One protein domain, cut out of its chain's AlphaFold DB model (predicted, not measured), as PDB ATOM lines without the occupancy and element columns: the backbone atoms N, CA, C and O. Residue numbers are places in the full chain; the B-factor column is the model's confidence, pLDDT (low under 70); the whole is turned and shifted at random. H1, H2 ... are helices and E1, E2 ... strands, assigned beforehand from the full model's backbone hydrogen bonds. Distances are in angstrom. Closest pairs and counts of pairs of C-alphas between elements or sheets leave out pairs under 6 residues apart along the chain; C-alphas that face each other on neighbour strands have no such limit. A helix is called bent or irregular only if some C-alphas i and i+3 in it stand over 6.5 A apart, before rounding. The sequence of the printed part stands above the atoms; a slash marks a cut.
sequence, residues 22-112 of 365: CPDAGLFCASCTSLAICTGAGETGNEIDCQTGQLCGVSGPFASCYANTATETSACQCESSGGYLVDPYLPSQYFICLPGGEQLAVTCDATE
ATOM      1  N   CYS A  22     -16.301 -22.711  27.772       89.75
ATOM      2  CA  CYS A  22     -15.695 -21.427  27.468       89.75
ATOM      3  C   CYS A  22     -16.669 -20.259  27.650       89.75
ATOM      4  O   CYS A  22     -17.740 -20.267  27.035       89.75
ATOM      5  N   PRO A  23     -16.301 -19.222  28.423       87.31
ATOM      6  CA  PRO A  23     -17.120 -18.020  28.530       87.31
ATOM      7  C   PRO A  23     -17.091 -17.193  27.235       87.31
ATOM      8  O   PRO A  23     -18.133 -16.716  26.805       87.31
ATOM      9  N   ASP A  24     -15.928 -17.082  26.588       91.69
ATOM     10  CA  ASP A  24     -15.699 -16.341  25.340       91.69
ATOM     11  C   ASP A  24     -14.496 -16.922  24.577       91.69
ATOM     12  O   ASP A  24     -13.854 -17.862  25.040       91.69
ATOM     13  N   ALA A  25     -14.160 -16.370  23.405       91.19
ATOM     14  CA  ALA A  25     -12.899 -16.687  22.730       91.19
ATOM     15  C   ALA A  25     -11.714 -16.049  23.479       91.19
ATOM     16  O   ALA A  25     -11.685 -14.833  23.678       91.19
ATOM     17  N   GLY A  26     -10.721 -16.846  23.881       90.88
ATOM     18  CA  GLY A  26      -9.602 -16.361  24.690       90.88
ATOM     19  C   GLY A  26      -8.880 -17.447  25.484       90.88
ATOM     20  O   GLY A  26      -9.035 -18.639  25.222       90.88
ATOM     21  N   LEU A  27      -8.066 -17.009  26.446       92.44
ATOM     22  CA  LEU A  27      -7.347 -17.865  27.387       92.44
ATOM     23  C   LEU A  27      -7.875 -17.601  28.793       92.44
ATOM     24  O   LEU A  27      -7.822 -16.460  29.259       92.44
ATOM     25  N   PHE A  28      -8.341 -18.651  29.460       92.50
ATOM     26  CA  PHE A  28      -8.940 -18.571  30.791       92.50
ATOM     27  C   PHE A  28      -8.308 -19.604  31.718       92.50
ATOM     28  O   PHE A  28      -7.843 -20.642  31.254       92.50
ATOM     29  N   CYS A  29      -8.292 -19.344  33.023       92.31
ATOM     30  CA  CYS A  29      -7.934 -20.381  33.984       92.31
ATOM     31  C   CYS A  29      -9.078 -21.391  34.080       92.31
ATOM     32  O   CYS A  29     -10.223 -21.006  34.327       92.31
ATOM     33  N   ALA A  30      -8.760 -22.662  33.844       89.62
ATOM     34  CA  ALA A  30      -9.675 -23.774  34.086       89.62
ATOM     35  C   ALA A  30      -9.543 -24.278  35.527       89.62
ATOM     36  O   ALA A  30     -10.542 -24.582  36.164       89.62
ATOM     37  N   SER A  31      -8.314 -24.269  36.043       89.31
ATOM     38  CA  SER A  31      -7.953 -24.441  37.448       89.31
ATOM     39  C   SER A  31      -6.750 -23.541  37.757       89.31
ATOM     40  O   SER A  31      -6.142 -22.946  36.864       89.31
ATOM     41  N   CYS A  32      -6.323 -23.468  39.007       88.81
ATOM     42  CA  CYS A  32      -5.030 -22.907  39.387       88.81
ATOM     43  C   CYS A  32      -3.848 -23.645  38.758       88.81
ATOM     44  O   CYS A  32      -2.760 -23.084  38.656       88.81
ATOM     45  N   THR A  33      -4.044 -24.890  38.331       88.25
ATOM     46  CA  THR A  33      -3.016 -25.713  37.690       88.25
ATOM     47  C   THR A  33      -3.169 -25.825  36.179       88.25
ATOM     48  O   THR A  33      -2.313 -26.443  35.554       88.25
ATOM     49  N   SER A  34      -4.195 -25.227  35.569       90.81
ATOM     50  CA  SER A  34      -4.486 -25.425  34.148       90.81
ATOM     51  C   SER A  34      -5.155 -24.225  33.474       90.81
ATOM     52  O   SER A  34      -5.918 -23.454  34.059       90.81
ATOM     53  N   LEU A  35      -4.875 -24.084  32.183       92.69
ATOM     54  CA  LEU A  35      -5.408 -23.059  31.300       92.69
ATOM     55  C   LEU A  35      -6.358 -23.696  30.284       92.69
ATOM     56  O   LEU A  35      -6.011 -24.699  29.675       92.69
ATOM     57  N   ALA A  36      -7.500 -23.080  30.010       92.94
ATOM     58  CA  ALA A  36      -8.349 -23.420  28.878       92.94
ATOM     59  C   ALA A  36      -8.115 -22.467  27.702       92.94
ATOM     60  O   ALA A  36      -8.202 -21.243  27.834       92.94
ATOM     61  N   ILE A  37      -7.873 -23.050  26.526       92.88
ATOM     62  CA  ILE A  37      -7.908 -22.342  25.246       92.88
ATOM     63  C   ILE A  37      -9.320 -22.422  24.678       92.88
ATOM     64  O   ILE A  37      -9.822 -23.513  24.399       92.88
ATOM     65  N   CYS A  38      -9.918 -21.260  24.448       93.19
ATOM     66  CA  CYS A  38     -11.285 -21.125  23.981       93.19
ATOM     67  C   CYS A  38     -11.356 -20.471  22.602       93.19
ATOM     68  O   CYS A  38     -10.808 -19.390  22.382       93.19
ATOM     69  N   THR A  39     -12.067 -21.113  21.676       92.56
ATOM     70  CA  THR A  39     -12.302 -20.615  20.311       92.56
ATOM     71  C   THR A  39     -13.593 -19.805  20.175       92.56
ATOM     72  O   THR A  39     -13.698 -18.991  19.257       92.56
ATOM     73  N   GLY A  40     -14.528 -19.947  21.119       89.25
ATOM     74  CA  GLY A  40     -15.792 -19.219  21.155       89.25
ATOM     75  C   GLY A  40     -16.587 -19.470  22.438       89.25
ATOM     76  O   GLY A  40     -16.313 -20.409  23.185       89.25
ATOM     77  N   ALA A  41     -17.579 -18.616  22.695       91.94
ATOM     78  CA  ALA A  41     -18.477 -18.747  23.840       91.94
ATOM     79  C   ALA A  41     -19.338 -20.020  23.741       91.94
ATOM     80  O   ALA A  41     -19.932 -20.300  22.698       91.94
ATOM     81  N   GLY A  42     -19.432 -20.772  24.839       86.94
ATOM     82  CA  GLY A  42     -20.209 -22.010  24.943       86.94
ATOM     83  C   GLY A  42     -19.549 -23.246  24.322       86.94
ATOM     84  O   GLY A  42     -20.139 -24.323  24.358       86.94
ATOM     85  N   GLU A  43     -18.344 -23.115  23.764       89.38
ATOM     86  CA  GLU A  43     -17.568 -24.250  23.264       89.38
ATOM     87  C   GLU A  43     -16.793 -24.939  24.396       89.38
ATOM     88  O   GLU A  43     -16.541 -24.359  25.453       89.38
ATOM     89  N   THR A  44     -16.396 -26.192  24.172       89.12
ATOM     90  CA  THR A  44     -15.456 -26.876  25.064       89.12
ATOM     91  C   THR A  44     -14.071 -26.257  24.912       89.12
ATOM     92  O   THR A  44     -13.506 -26.257  23.815       89.12
ATOM     93  N   GLY A  45     -13.497 -25.795  26.020       88.00
ATOM     94  CA  GLY A  45     -12.118 -25.326  26.064       88.00
ATOM     95  C   GLY A  45     -11.127 -26.480  26.014       88.00
ATOM     96  O   GLY A  45     -11.324 -27.511  26.656       88.00
ATOM     97  N   ASN A  46     -10.040 -26.304  25.265       91.06
ATOM     98  CA  ASN A  46      -8.926 -27.242  25.303       91.06
ATOM     99  C   ASN A  46      -8.017 -26.905  26.488       91.06
ATOM    100  O   ASN A  46      -7.350 -25.869  26.477       91.06
ATOM    101  N   GLU A  47      -8.003 -27.779  27.487       90.56
ATOM    102  CA  GLU A  47      -7.257 -27.589  28.726       90.56
ATOM    103  C   GLU A  47      -5.772 -27.955  28.573       90.56
ATOM    104  O   GLU A  47      -5.409 -28.896  27.863       90.56
ATOM    105  N   ILE A  48      -4.905 -27.174  29.212       90.75
ATOM    106  CA  ILE A  48      -3.453 -27.320  29.212       90.75
ATOM    107  C   ILE A  48      -2.956 -27.144  30.640       90.75
ATOM    108  O   ILE A  48      -3.138 -26.082  31.232       90.75
ATOM    109  N   ASP A  49      -2.268 -28.153  31.160       89.94
ATOM    110  CA  ASP A  49      -1.648 -28.082  32.478       89.94
ATOM    111  C   ASP A  49      -0.471 -27.096  32.491       89.94
ATOM    112  O   ASP A  49       0.403 -27.103  31.614       89.94
ATOM    113  N   CYS A  50      -0.421 -26.261  33.525       89.88
ATOM    114  CA  CYS A  50       0.746 -25.458  33.843       89.88
ATOM    115  C   CYS A  50       1.909 -26.357  34.286       89.88
ATOM    116  O   CYS A  50       1.731 -27.443  34.838       89.88
ATOM    117  N   GLN A  51       3.139 -25.903  34.038       89.31
ATOM    118  CA  GLN A  51       4.322 -26.673  34.418       89.31
ATOM    119  C   GLN A  51       4.516 -26.678  35.939       89.31
ATOM    120  O   GLN A  51       4.003 -25.825  36.660       89.31
ATOM    121  N   THR A  52       5.318 -27.617  36.443       83.38
ATOM    122  CA  THR A  52       5.685 -27.657  37.864       83.38
ATOM    123  C   THR A  52       6.274 -26.315  38.317       83.38
ATOM    124  O   THR A  52       7.190 -25.789  37.687       83.38
ATOM    125  N   GLY A  53       5.753 -25.765  39.418       82.69
ATOM    126  CA  GLY A  53       6.150 -24.446  39.931       82.69
ATOM    127  C   GLY A  53       5.472 -23.263  39.230       82.69
ATOM    128  O   GLY A  53       5.824 -22.115  39.504       82.69
ATOM    129  N   GLN A  54       4.506 -23.522  38.346       90.50
ATOM    130  CA  GLN A  54       3.659 -22.508  37.734       90.50
ATOM    131  C   GLN A  54       2.207 -22.662  38.171       90.50
ATOM    132  O   GLN A  54       1.731 -23.768  38.411       90.50
ATOM    133  N   LEU A  55       1.513 -21.531  38.240       91.19
ATOM    134  CA  LEU A  55       0.089 -21.446  38.526       91.19
ATOM    135  C   LEU A  55      -0.587 -20.597  37.456       91.19
ATOM    136  O   LEU A  55       0.031 -19.691  36.882       91.19
ATOM    137  N   CYS A  56      -1.856 -20.881  37.193       94.00
ATOM    138  CA  CYS A  56      -2.662 -20.040  36.335       94.00
ATOM    139  C   CYS A  56      -2.918 -18.701  37.028       94.00
ATOM    140  O   CYS A  56      -3.378 -18.637  38.169       94.00
ATOM    141  N   GLY A  57      -2.578 -17.623  36.334       93.44
ATOM    142  CA  GLY A  57      -2.778 -16.259  36.789       93.44
ATOM    143  C   GLY A  57      -3.425 -15.422  35.703       93.44
ATOM    144  O   GLY A  57      -3.356 -15.751  34.516       93.44
ATOM    145  N   VAL A  58      -4.048 -14.321  36.111       90.81
ATOM    146  CA  VAL A  58      -4.749 -13.415  35.197       90.81
ATOM    147  C   VAL A  58      -4.025 -12.077  35.183       90.81
ATOM    148  O   VAL A  58      -3.808 -11.464  36.227       90.81
ATOM    149  N   SER A  59      -3.654 -11.611  33.990       89.62
ATOM    150  CA  SER A  59      -3.041 -10.298  33.789       89.62
ATOM    151  C   SER A  59      -3.812  -9.544  32.713       89.62
ATOM    152  O   SER A  59      -3.683  -9.798  31.513       89.62
ATOM    153  N   GLY A  60      -4.681  -8.628  33.145       84.69
ATOM    154  CA  GLY A  60      -5.609  -7.949  32.243       84.69
ATOM    155  C   GLY A  60      -6.679  -8.914  31.702       84.69
ATOM    156  O   GLY A  60      -7.329  -9.577  32.505       84.69
ATOM    157  N   PRO A  61      -6.915  -8.982  30.377       82.19
ATOM    158  CA  PRO A  61      -7.999  -9.783  29.798       82.19
ATOM    159  C   PRO A  61      -7.618 -11.240  29.486       82.19
ATOM    160  O   PRO A  61      -8.449 -11.970  28.954       82.19
ATOM    161  N   PHE A  62      -6.379 -11.661  29.756       83.75
ATOM    162  CA  PHE A  62      -5.901 -13.000  29.411       83.75
ATOM    163  C   PHE A  62      -5.347 -13.723  30.637       83.75
ATOM    164  O   PHE A  62      -4.675 -13.120  31.481       83.75
ATOM    165  N   ALA A  63      -5.599 -15.027  30.697       93.00
ATOM    166  CA  ALA A  63      -4.933 -15.927  31.624       93.00
ATOM    167  C   ALA A  63      -3.661 -16.528  31.003       93.00
ATOM    168  O   ALA A  63      -3.574 -16.734  29.790       93.00
ATOM    169  N   SER A  64      -2.671 -16.820  31.843       94.44
ATOM    170  CA  SER A  64      -1.443 -17.529  31.468       94.44
ATOM    171  C   SER A  64      -0.878 -18.276  32.677       94.44
ATOM    172  O   SER A  64      -1.198 -17.958  33.820       94.44
ATOM    173  N   CYS A  65       0.000 -19.249  32.438       94.56
ATOM    174  CA  CYS A  65       0.796 -19.860  33.500       94.56
ATOM    175  C   CYS A  65       1.947 -18.915  33.874       94.56
ATOM    176  O   CYS A  65       2.783 -18.579  33.031       94.56
ATOM    177  N   TYR A  66       1.994 -18.492  35.132       94.25
ATOM    178  CA  TYR A  66       3.079 -17.692  35.702       94.25
ATOM    179  C   TYR A  66       3.801 -18.497  36.778       94.25
ATOM    180  O   TYR A  66       3.289 -19.509  37.248       94.25
ATOM    181  N   ALA A  67       4.990 -18.056  37.193       91.00
ATOM    182  CA  ALA A  67       5.645 -18.638  38.362       91.00
ATOM    183  C   ALA A  67       4.717 -18.553  39.586       91.00
ATOM    184  O   ALA A  67       4.042 -17.544  39.775       91.00
ATOM    185  N   ASN A  68       4.733 -19.566  40.451       84.44
ATOM    186  CA  ASN A  68       3.913 -19.621  41.668       84.44
ATOM    187  C   ASN A  68       4.210 -18.519  42.707       84.44
ATOM    188  O   ASN A  68       3.563 -18.471  43.744       84.44
ATOM    189  N   THR A  69       5.188 -17.652  42.445       86.56
ATOM    190  CA  THR A  69       5.544 -16.465  43.240       86.56
ATOM    191  C   THR A  69       5.117 -15.156  42.572       86.56
ATOM    192  O   THR A  69       5.306 -14.081  43.137       86.56
ATOM    193  N   ALA A  70       4.557 -15.217  41.360       89.75
ATOM    194  CA  ALA A  70       4.134 -14.049  40.600       89.75
ATOM    195  C   ALA A  70       2.833 -13.467  41.164       89.75
ATOM    196  O   ALA A  70       1.899 -14.202  41.486       89.75
ATOM    197  N   THR A  71       2.740 -12.143  41.239       90.12
ATOM    198  CA  THR A  71       1.571 -11.428  41.781       90.12
ATOM    199  C   THR A  71       0.260 -11.757  41.066       90.12
ATOM    200  O   THR A  71      -0.800 -11.753  41.674       90.12
ATOM    201  N   GLU A  72       0.341 -12.105  39.787       91.62
ATOM    202  CA  GLU A  72      -0.760 -12.483  38.904       91.62
ATOM    203  C   GLU A  72      -1.436 -13.793  39.333       91.62
ATOM    204  O   GLU A  72      -2.558 -14.076  38.913       91.62
ATOM    205  N   THR A  73      -0.763 -14.591  40.169       89.62
ATOM    206  CA  THR A  73      -1.242 -15.892  40.665       89.62
ATOM    207  C   THR A  73      -1.741 -15.827  42.102       89.62
ATOM    208  O   THR A  73      -2.005 -16.869  42.688       89.62
ATOM    209  N   SER A  74      -1.904 -14.633  42.683       87.19
ATOM    210  CA  SER A  74      -2.264 -14.470  44.099       87.19
ATOM    211  C   SER A  74      -3.548 -15.205  44.499       87.19
ATOM    212  O   SER A  74      -3.646 -15.681  45.620       87.19
ATOM    213  N   ALA A  75      -4.515 -15.348  43.583       85.00
ATOM    214  CA  ALA A  75      -5.750 -16.108  43.819       85.00
ATOM    215  C   ALA A  75      -5.523 -17.626  43.986       85.00
ATOM    216  O   ALA A  75      -6.365 -18.319  44.541       85.00
ATOM    217  N   CYS A  76      -4.386 -18.123  43.505       88.19
ATOM    218  CA  CYS A  76      -3.960 -19.521  43.534       88.19
ATOM    219  C   CYS A  76      -2.757 -19.752  44.457       88.19
ATOM    220  O   CYS A  76      -2.194 -20.845  44.500       88.19
ATOM    221  N   GLN A  77      -2.302 -18.719  45.167       88.12
ATOM    222  CA  GLN A  77      -1.147 -18.812  46.044       88.12
ATOM    223  C   GLN A  77      -1.564 -19.191  47.457       88.12
ATOM    224  O   GLN A  77      -2.352 -18.504  48.098       88.12
ATOM    225  N   CYS A  78      -0.959 -20.261  47.960       77.19
ATOM    226  CA  CYS A  78      -1.026 -20.626  49.361       77.19
ATOM    227  C   CYS A  78      -0.361 -19.584  50.262       77.19
ATOM    228  O   CYS A  78       0.740 -19.101  49.976       77.19
ATOM    229  N   GLU A  79      -0.993 -19.311  51.401       74.25
ATOM    230  CA  GLU A  79      -0.378 -18.520  52.459       74.25
ATOM    231  C   GLU A  79       0.792 -19.278  53.101       74.25
ATOM    232  O   GLU A  79       0.788 -20.503  53.243       74.25
ATOM    233  N   SER A  80       1.828 -18.539  53.505       68.25
ATOM    234  CA  SER A  80       3.071 -19.116  54.037       68.25
ATOM    235  C   SER A  80       2.893 -19.819  55.387       68.25
ATOM    236  O   SER A  80       3.743 -20.623  55.770       68.25
ATOM    237  N   SER A  81       1.807 -19.510  56.098       60.38
ATOM    238  CA  SER A  81       1.377 -20.165  57.335       60.38
ATOM    239  C   SER A  81       0.855 -21.584  57.114       60.38
ATOM    240  O   SER A  81       0.782 -22.321  58.088       60.38
ATOM    241  N   GLY A  82       0.565 -21.972  55.865       66.69
ATOM    242  CA  GLY A  82      -0.098 -23.216  55.478       66.69
ATOM    243  C   GLY A  82      -1.627 -23.144  55.607       66.69
ATOM    244  O   GLY A  82      -2.170 -22.059  55.797       66.69
ATOM    245  N   GLY A  83      -2.325 -24.272  55.438       66.19
ATOM    246  CA  GLY A  83      -3.795 -24.326  55.427       66.19
ATOM    247  C   GLY A  83      -4.384 -24.984  54.183       66.19
ATOM    248  O   GLY A  83      -3.775 -25.878  53.595       66.19
ATOM    249  N   TYR A  84      -5.571 -24.536  53.780       66.25
ATOM    250  CA  TYR A  84      -6.261 -25.012  52.584       66.25
ATOM    251  C   TYR A  84      -6.597 -23.843  51.673       66.25
ATOM    252  O   TYR A  84      -7.029 -22.791  52.138       66.25
ATOM    253  N   LEU A  85      -6.431 -24.046  50.372       72.50
ATOM    254  CA  LEU A  85      -6.835 -23.089  49.354       72.50
ATOM    255  C   LEU A  85      -7.781 -23.786  48.386       72.50
ATOM    256  O   LEU A  85      -7.372 -24.690  47.661       72.50
ATOM    257  N   VAL A  86      -9.046 -23.377  48.378       75.62
ATOM    258  CA  VAL A  86      -9.993 -23.822  47.350       75.62
ATOM    259  C   VAL A  86      -9.555 -23.239  46.017       75.62
ATOM    260  O   VAL A  86      -9.230 -22.054  45.939       75.62
ATOM    261  N   ASP A  87      -9.549 -24.060  44.972       77.81
ATOM    262  CA  ASP A  87      -9.287 -23.565  43.632       77.81
ATOM    263  C   ASP A  87     -10.449 -22.645  43.195       77.81
ATOM    264  O   ASP A  87     -11.597 -23.090  43.104       77.81
ATOM    265  N   PRO A  88     -10.191 -21.351  42.939       80.00
ATOM    266  CA  PRO A  88     -11.221 -20.378  42.607       80.00
ATOM    267  C   PRO A  88     -11.834 -20.604  41.220       80.00
ATOM    268  O   PRO A  88     -12.884 -20.032  40.925       80.00
ATOM    269  N   TYR A  89     -11.191 -21.401  40.360       81.44
ATOM    270  CA  TYR A  89     -11.661 -21.693  39.007       81.44
ATOM    271  C   TYR A  89     -12.290 -23.087  38.906       81.44
ATOM    272  O   TYR A  89     -13.177 -23.288  38.073       81.44
ATOM    273  N   LEU A  90     -11.893 -24.017  39.784       74.25
ATOM    274  CA  LEU A  90     -12.423 -25.377  39.833       74.25
ATOM    275  C   LEU A  90     -12.835 -25.780  41.264       74.25
ATOM    276  O   LEU A  90     -12.028 -26.330  42.000       74.25
ATOM    277  N   PRO A  91     -14.107 -25.624  41.667       66.19
ATOM    278  CA  PRO A  91     -14.534 -25.824  43.061       66.19
ATOM    279  C   PRO A  91     -14.420 -27.271  43.576       66.19
ATOM    280  O   PRO A  91     -14.517 -27.513  44.779       66.19
ATOM    281  N   SER A  92     -14.234 -28.243  42.677       64.25
ATOM    282  CA  SER A  92     -13.930 -29.638  43.015       64.25
ATOM    283  C   SER A  92     -12.434 -29.892  43.229       64.25
ATOM    284  O   SER A  92     -12.037 -31.024  43.494       64.25
ATOM    285  N   GLN A  93     -11.582 -28.875  43.112       68.81
ATOM    286  CA  GLN A  93     -10.151 -28.940  43.373       68.81
ATOM    287  C   GLN A  93      -9.787 -27.993  44.518       68.81
ATOM    288  O   GLN A  93     -10.324 -26.897  44.663       68.81
ATOM    289  N   TYR A  94      -8.856 -28.429  45.355       73.00
ATOM    290  CA  TYR A  94      -8.282 -27.616  46.415       73.00
ATOM    291  C   TYR A  94      -6.812 -27.979  46.613       73.00
ATOM    292  O   TYR A  94      -6.331 -29.031  46.186       73.00
ATOM    293  N   PHE A  95      -6.081 -27.094  47.270       71.19
ATOM    294  CA  PHE A  95      -4.678 -27.268  47.593       71.19
ATOM    295  C   PHE A  95      -4.517 -27.383  49.098       71.19
ATOM    296  O   PHE A  95      -5.101 -26.617  49.862       71.19
ATOM    297  N   ILE A  96      -3.679 -28.328  49.514       68.88
ATOM    298  CA  ILE A  96      -3.116 -28.329  50.861       68.88
ATOM    299  C   ILE A  96      -1.885 -27.431  50.813       68.88
ATOM    300  O   ILE A  96      -0.916 -27.723  50.104       68.88
ATOM    301  N   CYS A  97      -1.952 -26.332  51.548       76.06
ATOM    302  CA  CYS A  97      -0.903 -25.342  51.663       76.06
ATOM    303  C   CYS A  97       0.084 -25.780  52.735       76.06
ATOM    304  O   CYS A  97      -0.233 -25.803  53.924       76.06
ATOM    305  N   LEU A  98       1.295 -26.133  52.312       71.19
ATOM    306  CA  LEU A  98       2.352 -26.537  53.221       71.19
ATOM    307  C   LEU A  98       3.160 -25.305  53.672       71.19
ATOM    308  O   LEU A  98       3.408 -24.391  52.875       71.19
ATOM    309  N   PRO A  99       3.624 -25.282  54.936       62.81
ATOM    310  CA  PRO A  99       4.583 -24.294  55.416       62.81
ATOM    311  C   PRO A  99       5.780 -24.174  54.461       62.81
ATOM    312  O   PRO A  99       6.407 -25.174  54.115       62.81
ATOM    313  N   GLY A 100       6.106 -22.950  54.038       64.94
ATOM    314  CA  GLY A 100       7.156 -22.692  53.040       64.94
ATOM    315  C   GLY A 100       6.657 -22.478  51.604       64.94
ATOM    316  O   GLY A 100       7.474 -22.245  50.717       64.94
ATOM    317  N   GLY A 101       5.336 -22.493  51.381       65.50
ATOM    318  CA  GLY A 101       4.706 -22.114  50.107       65.50
ATOM    319  C   GLY A 101       4.594 -23.248  49.085       65.50
ATOM    320  O   GLY A 101       4.199 -23.012  47.943       65.50
ATOM    321  N   GLU A 102       4.937 -24.476  49.479       70.88
ATOM    322  CA  GLU A 102       4.690 -25.669  48.672       70.88
ATOM    323  C   GLU A 102       3.196 -26.021  48.712       70.88
ATOM    324  O   GLU A 102       2.533 -25.862  49.737       70.88
ATOM    325  N   GLN A 103       2.649 -26.468  47.583       72.94
ATOM    326  CA  GLN A 103       1.218 -26.728  47.442       72.94
ATOM    327  C   GLN A 103       0.998 -28.135  46.902       72.94
ATOM    328  O   GLN A 103       1.616 -28.527  45.911       72.94
ATOM    329  N   LEU A 104       0.093 -28.882  47.531       71.56
ATOM    330  CA  LEU A 104      -0.310 -30.204  47.064       71.56
ATOM    331  C   LEU A 104      -1.745 -30.155  46.543       71.56
ATOM    332  O   LEU A 104      -2.678 -29.987  47.323       71.56
ATOM    333  N   ALA A 105      -1.914 -30.348  45.235       67.44
ATOM    334  CA  ALA A 105      -3.226 -30.411  44.602       67.44
ATOM    335  C   ALA A 105      -3.988 -31.686  45.004       67.44
ATOM    336  O   ALA A 105      -3.473 -32.811  44.908       67.44
ATOM    337  N   VAL A 106      -5.241 -31.502  45.409       68.56
ATOM    338  CA  VAL A 106      -6.194 -32.559  45.735       68.56
ATOM    339  C   VAL A 106      -7.506 -32.273  45.008       68.56
ATOM    340  O   VAL A 106      -7.952 -31.135  44.919       68.56
ATOM    341  N   THR A 107      -8.120 -33.316  44.462       62.59
ATOM    342  CA  THR A 107      -9.395 -33.221  43.746       62.59
ATOM    343  C   THR A 107     -10.432 -34.032  44.509       62.59
ATOM    344  O   THR A 107     -10.167 -35.180  44.876       62.59
ATOM    345  N   CYS A 108     -11.582 -33.423  44.769       57.12
ATOM    346  CA  CYS A 108     -12.782 -34.067  45.280       57.12
ATOM    347  C   CYS A 108     -13.406 -34.980  44.212       57.12
ATOM    348  O   CYS A 108     -13.066 -34.906  43.028       57.12
ATOM    349  N   ASP A 109     -14.351 -35.834  44.612       59.09
ATOM    350  CA  ASP A 109     -15.155 -36.570  43.637       59.09
ATOM    351  C   ASP A 109     -15.982 -35.596  42.771       59.09
ATOM    352  O   ASP A 109     -16.287 -34.472  43.169       59.09
ATOM    353  N   ALA A 110     -16.345 -36.018  41.556       52.09
ATOM    354  CA  ALA A 110     -16.850 -35.136  40.493       52.09
ATOM    355  C   ALA A 110     -18.145 -34.349  40.809       52.09
ATOM    356  O   ALA A 110     -18.552 -33.509  40.008       52.09
ATOM    357  N   THR A 111     -18.811 -34.622  41.933       55.06
ATOM    358  CA  THR A 111     -20.042 -33.946  42.377       55.06
ATOM    359  C   THR A 111     -19.879 -33.161  43.674       55.06
ATOM    360  O   THR A 111     -20.869 -32.635  44.174       55.06
ATOM    361  N   GLU A 112     -18.673 -33.108  44.236       56.12
ATOM    362  CA  GLU A 112     -18.436 -32.502  45.543       56.12
ATOM    363  C   GLU A 112     -17.637 -31.206  45.412       56.12
ATOM    364  O   GLU A 112     -16.834 -31.026  44.495       56.12
TER     365      GLU A 112
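Overview. This is residues 22 to 112 of the 365 residues of an uncharacterized protein of Penaeus vannamei (UniProt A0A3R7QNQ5). Two parts lie end to end: a small sandwich, in which the three-stranded sheet E1 E2 E3 faces the hairpin E4 E5, and a second three-stranded sheet, E6 E7 E8, beyond one end of it with few contacts to it. The short helix H1 packs on the hairpin E4 E5, mainly on E4, and its end grazes the second sheet. The printed part has 91 residues, with one named helix and eight named strands in the order E1 E2 E3 E4 E5 H1 E6 E7 E8; the class is mostly strand. The strands within each sheet are antiparallel, in the orders E1 E2 E3, E4 E5 and E6 E7 E8. The whole is compact, with a radius of gyration of the C-alphas of 13.1 A and spans of 40 by 31 by 18 A.

Arrangement. E1, residues 26 to 31, E2, residues 34 to 38, and E3, residues 46 to 49, form a meander, each strand the antiparallel neighbour of the one before. N 28 and O 36 are 3.1 A apart, and N 35 and O 48 are 2.8 A apart, both within hydrogen-bond range. E4, residues 54 to 59, and E5, residues 62 to 67, form a hairpin, with N 57 and O 64 at 2.9 A. The two sheets make a sandwich, face to face, their best planes 14 degrees apart; the closest C-alphas of E1 and E5 are those of Phe 28 and Ala 63, 4.9 A apart. H1, residues 71 to 76, comes closest to E4 at the C-alphas of Gly 57 and Thr 73, 4.2 A apart. H1 is irregular, with C-alphas 72 and 75 at 7.9 A; 0 of its 2 O i to N i+4 pairs and 2 of its 3 O i to N i+3 pairs are within range. E6, residues 83 to 86, E7, residues 93 to 97, and E8, residues 103 to 107, form a second meander, with N 85 and O 95 at 2.9 A and N 96 and O 104 at 2.9 A. H1 only grazes this sheet, with residues 75 to 76. E4 and E7 are apart, for instance.

Along the chain. E1 begins at C-alpha 26 (-9.602, -16.361, 24.690) and is 15.2 A long. E4 is 14.5 A and E5 15.7 A long. H1 begins at C-alpha 71 (1.571, -11.428, 41.781). E8, 13.0 A long, ends at C-alpha 107 (-9.395, -33.221, 43.746).

Size, cuts and confidence. The two C-alphas farthest apart are those of Gly 40 and Pro 99, 40.2 A. The printed part has no cut and no long link. The mean pLDDT of the printed part is 81.5; residues 80 to 84, 91 to 93, 96, 99 to 101 and 105 to 112 are under 70.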